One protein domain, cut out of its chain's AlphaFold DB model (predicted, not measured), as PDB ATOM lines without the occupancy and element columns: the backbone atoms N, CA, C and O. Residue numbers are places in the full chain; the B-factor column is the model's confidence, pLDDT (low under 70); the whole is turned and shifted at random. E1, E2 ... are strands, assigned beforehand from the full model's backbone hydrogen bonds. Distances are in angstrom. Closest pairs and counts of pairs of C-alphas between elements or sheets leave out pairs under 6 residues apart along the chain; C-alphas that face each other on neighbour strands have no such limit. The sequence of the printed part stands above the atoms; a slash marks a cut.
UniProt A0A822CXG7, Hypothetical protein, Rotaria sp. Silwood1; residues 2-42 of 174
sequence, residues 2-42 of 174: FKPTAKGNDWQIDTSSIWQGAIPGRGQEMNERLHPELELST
ATOM      1  N   PHE A   2     -38.887  86.257  64.856       82.75
ATOM      2  CA  PHE A   2     -37.744  86.935  65.467       82.75
ATOM      3  C   PHE A   2     -36.721  87.308  64.397       82.75
ATOM      4  O   PHE A   2     -36.633  86.634  63.373       82.75
ATOM      5  N   LYS A   3     -35.976  88.386  64.626       82.88
ATOM      6  CA  LYS A   3     -34.806  88.769  63.834       82.88
ATOM      7  C   LYS A   3     -33.632  89.083  64.759       82.88
ATOM      8  O   LYS A   3     -33.878  89.515  65.894       82.88
ATOM      9  N   PRO A   4     -32.386  88.918  64.292       83.12
ATOM     10  CA  PRO A   4     -31.229  89.377  65.039       83.12
ATOM     11  C   PRO A   4     -31.343  90.879  65.310       83.12
ATOM     12  O   PRO A   4     -31.750  91.663  64.446       83.12
ATOM     13  N   THR A   5     -30.988  91.294  66.521       84.06
ATOM     14  CA  THR A   5     -30.770  92.711  66.832       84.06
ATOM     15  C   THR A   5     -29.593  93.249  66.014       84.06
ATOM     16  O   THR A   5     -28.750  92.492  65.537       84.06
ATOM     17  N   ALA A   6     -29.471  94.573  65.891       78.00
ATOM     18  CA  ALA A   6     -28.380  95.201  65.131       78.00
ATOM     19  C   ALA A   6     -26.964  94.816  65.616       78.00
ATOM     20  O   ALA A   6     -25.997  94.989  64.880       78.00
ATOM     21  N   LYS A   7     -26.837  94.305  66.849       78.19
ATOM     22  CA  LYS A   7     -25.576  93.831  67.437       78.19
ATOM     23  C   LYS A   7     -25.314  92.333  67.218       78.19
ATOM     24  O   LYS A   7     -24.251  91.869  67.607       78.19
ATOM     25  N   GLY A   8     -26.259  91.583  66.643       75.56
ATOM     26  CA  GLY A   8     -26.104  90.172  66.262       75.56
ATOM     27  C   GLY A   8     -26.181  89.140  67.394       75.56
ATOM     28  O   GLY A   8     -26.287  87.958  67.101       75.56
ATOM     29  N   ASN A   9     -26.176  89.561  68.663       79.94
ATOM     30  CA  ASN A   9     -26.081  88.642  69.810       79.94
ATOM     31  C   ASN A   9     -27.405  88.417  70.560       79.94
ATOM     32  O   ASN A   9     -27.457  87.581  71.453       79.94
ATOM     33  N   ASP A  10     -28.456  89.154  70.200       88.12
ATOM     34  CA  ASP A  10     -29.786  89.073  70.815       88.12
ATOM     35  C   ASP A  10     -30.864  88.955  69.736       88.12
ATOM     36  O   ASP A  10     -30.684  89.439  68.613       88.12
ATOM     37  N   TRP A  11     -32.012  88.387  70.106       88.31
ATOM     38  CA  TRP A  11     -33.186  88.241  69.248       88.31
ATOM     39  C   TRP A  11     -34.283  89.223  69.650       88.31
ATOM     40  O   TRP A  11     -34.571  89.408  70.829       88.31
ATOM     41  N   GLN A  12     -34.943  89.823  68.663       90.88
ATOM     42  CA  GLN A  12     -36.120  90.664  68.883       90.88
ATOM     43  C   GLN A  12     -37.279  90.192  68.018       90.88
ATOM     44  O   GLN A  12     -37.058  89.678  66.922       90.88
ATOM     45  N   ILE A  13     -38.512  90.394  68.487       90.69
ATOM     46  CA  ILE A  13     -39.698  90.079  67.689       90.69
ATOM     47  C   ILE A  13     -39.646  90.881  66.385       90.69
ATOM     48  O   ILE A  13     -39.403  92.091  66.385       90.69
ATOM     49  N   ASP A  14     -39.873  90.193  65.270       87.88
ATOM     50  CA  ASP A  14     -40.087  90.832  63.983       87.88
ATOM     51  C   ASP A  14     -41.585  90.973  63.724       87.88
ATOM     52  O   ASP A  14     -42.290  89.979  63.557       87.88
ATOM     53  N   THR A  15     -42.053  92.220  63.715       91.44
ATOM     54  CA  THR A  15     -43.451  92.606  63.470       91.44
ATOM     55  C   THR A  15     -43.724  92.945  62.002       91.44
ATOM     56  O   THR A  15     -44.785  93.472  61.676       91.44
ATOM     57  N   SER A  16     -42.761  92.683  61.114       90.69
ATOM     58  CA  SER A  16     -42.935  92.844  59.673       90.69
ATOM     59  C   SER A  16     -43.895  91.794  59.096       90.69
ATOM     60  O   SER A  16     -44.205  90.784  59.725       90.69
ATOM     61  N   SER A  17     -44.352  92.019  57.866       90.56
ATOM     62  CA  SER A  17     -45.139  91.048  57.095       90.56
ATOM     63  C   SER A  17     -44.272  90.107  56.246       90.56
ATOM     64  O   SER A  17     -44.785  89.460  55.333       90.56
ATOM     65  N   ILE A  18     -42.960  90.048  56.501       88.75
ATOM     66  CA  ILE A  18     -42.028  89.228  55.725       88.75
ATOM     67  C   ILE A  18     -42.019  87.803  56.277       88.75
ATOM     68  O   ILE A  18     -41.677  87.564  57.434       88.75
ATOM     69  N   TRP A  19     -42.326  86.851  55.403       89.69
ATOM     70  CA  TRP A  19     -42.250  85.420  55.671       89.69
ATOM     71  C   TRP A  19     -41.133  84.829  54.815       89.69
ATOM     72  O   TRP A  19     -41.263  84.713  53.598       89.69
ATOM     73  N   GLN A  20     -39.996  84.535  55.442       91.19
ATOM     74  CA  GLN A  20     -38.804  84.076  54.731       91.19
ATOM     75  C   GLN A  20     -39.097  82.770  53.986       91.19
ATOM     76  O   GLN A  20     -39.634  81.836  54.568       91.19
ATOM     77  N   GLY A  21     -38.789  82.726  52.688       92.94
ATOM     78  CA  GLY A  21     -39.002  81.549  51.836       92.94
ATOM     79  C   GLY A  21     -40.465  81.254  51.474       92.94
ATOM     80  O   GLY A  21     -40.719  80.296  50.749       92.94
ATOM     81  N   ALA A  22     -41.422  82.066  51.935       94.38
ATOM     82  CA  ALA A  22     -42.835  81.890  51.621       94.38
ATOM     83  C   ALA A  22     -43.240  82.764  50.428       94.38
ATOM     84  O   ALA A  22     -43.101  83.989  50.454       94.38
ATOM     85  N   ILE A  23     -43.797  82.141  49.388       93.88
ATOM     86  CA  ILE A  23     -44.394  82.838  48.243       93.88
ATOM     87  C   ILE A  23     -45.811  82.286  48.046       93.88
ATOM     88  O   ILE A  23     -45.952  81.076  47.866       93.88
ATOM     89  N   PRO A  24     -46.864  83.129  48.050       94.00
ATOM     90  CA  PRO A  24     -48.228  82.667  47.814       94.00
ATOM     91  C   PRO A  24     -48.347  81.842  46.526       94.00
ATOM     92  O   PRO A  24     -47.876  82.257  45.466       94.00
ATOM     93  N   GLY A  25     -48.975  80.668  46.624       93.44
ATOM     94  CA  GLY A  25     -49.120  79.728  45.507       93.44
ATOM     95  C   GLY A  25     -47.889  78.853  45.228       93.44
ATOM     96  O   GLY A  25     -47.876  78.147  44.222       93.44
ATOM     97  N   ARG A  26     -46.857  78.883  46.082       93.38
ATOM     98  CA  ARG A  26     -45.683  77.996  46.009       93.38
ATOM     99  C   ARG A  26     -45.461  77.262  47.331       93.38
ATOM    100  O   ARG A  26     -45.993  77.654  48.366       93.38
ATOM    101  N   GLY A  27     -44.658  76.201  47.277       91.00
ATOM    102  CA  GLY A  27     -44.145  75.547  48.477       91.00
ATOM    103  C   GLY A  27     -43.229  76.475  49.282       91.00
ATOM    104  O   GLY A  27     -42.621  77.393  48.729       91.00
ATOM    105  N   GLN A  28     -43.142  76.217  50.585       95.50
ATOM    106  CA  GLN A  28     -42.227  76.905  51.491       95.50
ATOM    107  C   GLN A  28     -40.780  76.506  51.180       95.50
ATOM    108  O   GLN A  28     -40.441  75.324  51.201       95.50
ATOM    109  N   GLU A  29     -39.918  77.489  50.932       94.75
ATOM    110  CA  GLU A  29     -38.498  77.251  50.679       94.75
ATOM    111  C   GLU A  29     -37.683  77.363  51.973       94.75
ATOM    112  O   GLU A  29     -37.757  78.367  52.687       94.75
ATOM    113  N   MET A  30     -36.865  76.345  52.243       95.00
ATOM    114  CA  MET A  30     -35.872  76.338  53.317       95.00
ATOM    115  C   MET A  30     -34.479  76.322  52.688       95.00
ATOM    116  O   MET A  30     -34.184  75.476  51.849       95.00
ATOM    117  N   ASN A  31     -33.619  77.267  53.066       93.50
ATOM    118  CA  ASN A  31     -32.249  77.372  52.565       93.50
ATOM    119  C   ASN A  31     -31.344  78.033  53.615       93.50
ATOM    120  O   ASN A  31     -31.833  78.734  54.504       93.50
ATOM    121  N   GLU A  32     -30.030  77.852  53.484       93.00
ATOM    122  CA  GLU A  32     -29.043  78.337  54.462       93.00
ATOM    123  C   GLU A  32     -28.975  79.869  54.565       93.00
ATOM    124  O   GLU A  32     -28.571  80.404  55.589       93.00
ATOM    125  N   ARG A  33     -29.391  80.604  53.525       91.94
ATOM    126  CA  ARG A  33     -29.395  82.076  53.550       91.94
ATOM    127  C   ARG A  33     -30.527  82.627  54.411       91.94
ATOM    128  O   ARG A  33     -30.361  83.656  55.058       91.94
ATOM    129  N   LEU A  34     -31.695  81.998  54.338       91.25
ATOM    130  CA  LEU A  34     -32.912  82.450  55.007       91.25
ATOM    131  C   LEU A  34     -33.118  81.780  56.370       91.25
ATOM    132  O   LEU A  34     -33.806  82.345  57.216       91.25
ATOM    133  N   HIS A  35     -32.529  80.599  56.558       92.50
ATOM    134  CA  HIS A  35     -32.672  79.758  57.745       92.50
ATOM    135  C   HIS A  35     -31.314  79.136  58.138       92.50
ATOM    136  O   HIS A  35     -31.176  77.909  58.126       92.50
ATOM    137  N   PRO A  36     -30.281  79.952  58.427       91.12
ATOM    138  CA  PRO A  36     -28.935  79.450  58.710       91.12
ATOM    139  C   PRO A  36     -28.890  78.510  59.922       91.12
ATOM    140  O   PRO A  36     -28.110  77.563  59.928       91.12
ATOM    141  N   GLU A  37     -29.766  78.708  60.907       89.75
ATOM    142  CA  GLU A  37     -29.840  77.895  62.127       89.75
ATOM    143  C   GLU A  37     -30.356  76.468  61.885       89.75
ATOM    144  O   GLU A  37     -30.245  75.623  62.771       89.75
ATOM    145  N   LEU A  38     -30.924  76.178  60.707       94.44
ATOM    146  CA  LEU A  38     -31.280  74.806  60.336       94.44
ATOM    147  C   LEU A  38     -30.055  73.965  59.967       94.44
ATOM    148  O   LEU A  38     -30.174  72.742  59.921       94.44
ATOM    149  N   GLU A  39     -28.919  74.602  59.658       95.75
ATOM    150  CA  GLU A  39     -27.672  73.945  59.245       95.75
ATOM    151  C   GLU A  39     -27.910  72.840  58.200       95.75
ATOM    152  O   GLU A  39     -27.510  71.691  58.369       95.75
ATOM    153  N   LEU A  40     -28.634  73.163  57.120       95.44
ATOM    154  CA  LEU A  40     -29.140  72.154  56.178       95.44
ATOM    155  C   LEU A  40     -28.034  71.295  55.547       95.44
ATOM    156  O   LEU A  40     -28.294  70.143  55.213       95.44
ATOM    157  N   SER A  41     -26.807  71.804  55.409       92.31
ATOM    158  CA  SER A  41     -25.657  71.019  54.939       92.31
ATOM    159  C   SER A  41     -25.239  69.875  55.871       92.31
ATOM    160  O   SER A  41     -24.612  68.924  55.400       92.31
ATOM    161  N   THR A  42     -25.567  69.936  57.164       94.94
ATOM    162  CA  THR A  42     -25.207  68.913  58.162       94.94
ATOM    163  C   THR A  42     -26.421  68.194  58.747       94.94
ATOM    164  O   THR A  42     -26.297  67.038  59.154       94.94
TER     165      THR A  42
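Overview. This is residues 2 to 42 of the 174 residues of the protein "Hypothetical protein" of Rotaria sp. Silwood1 (UniProt A0A822CXG7). There is little regular structure here: a small two-stranded hairpin, E1 and E2, makes one end of a flat model. From it a long stretch without named elements, residues 14 to 42, runs out to a turn near Gly 25 and folds back to end at Thr 42. The printed part has 41 residues, with no named helix and two antiparallel strands, E1 then E2; the class is all strand, though these hold only 6 residues. It is loose, radius of gyration of the C-alphas 12.1 A, spanning 34 by 30 by 10 A.

Arrangement. Look first at the hairpin of E1, residues 2 to 4, and E2, residues 11 to 13, antiparallel at 140 degrees. N 3 and O 12 are within hydrogen-bond range at 2.8 A. C-alphas 2 and 13 face each other at 4.3 A.

Along the chain. Find C-alpha 2 at (-37.744, 86.935, 65.467); E1 runs 7.0 A from there to C-alpha 4. E2 runs 6.9 A to C-alpha 13 at (-39.698, 90.079, 67.689).

Size, cuts and confidence. The C-alphas farthest apart, of Lys 7 and Gly 25, are 35.1 A apart. The E1 to E2 link is short. The printed part has no cut, and no printed residue is under 70 in pLDDT.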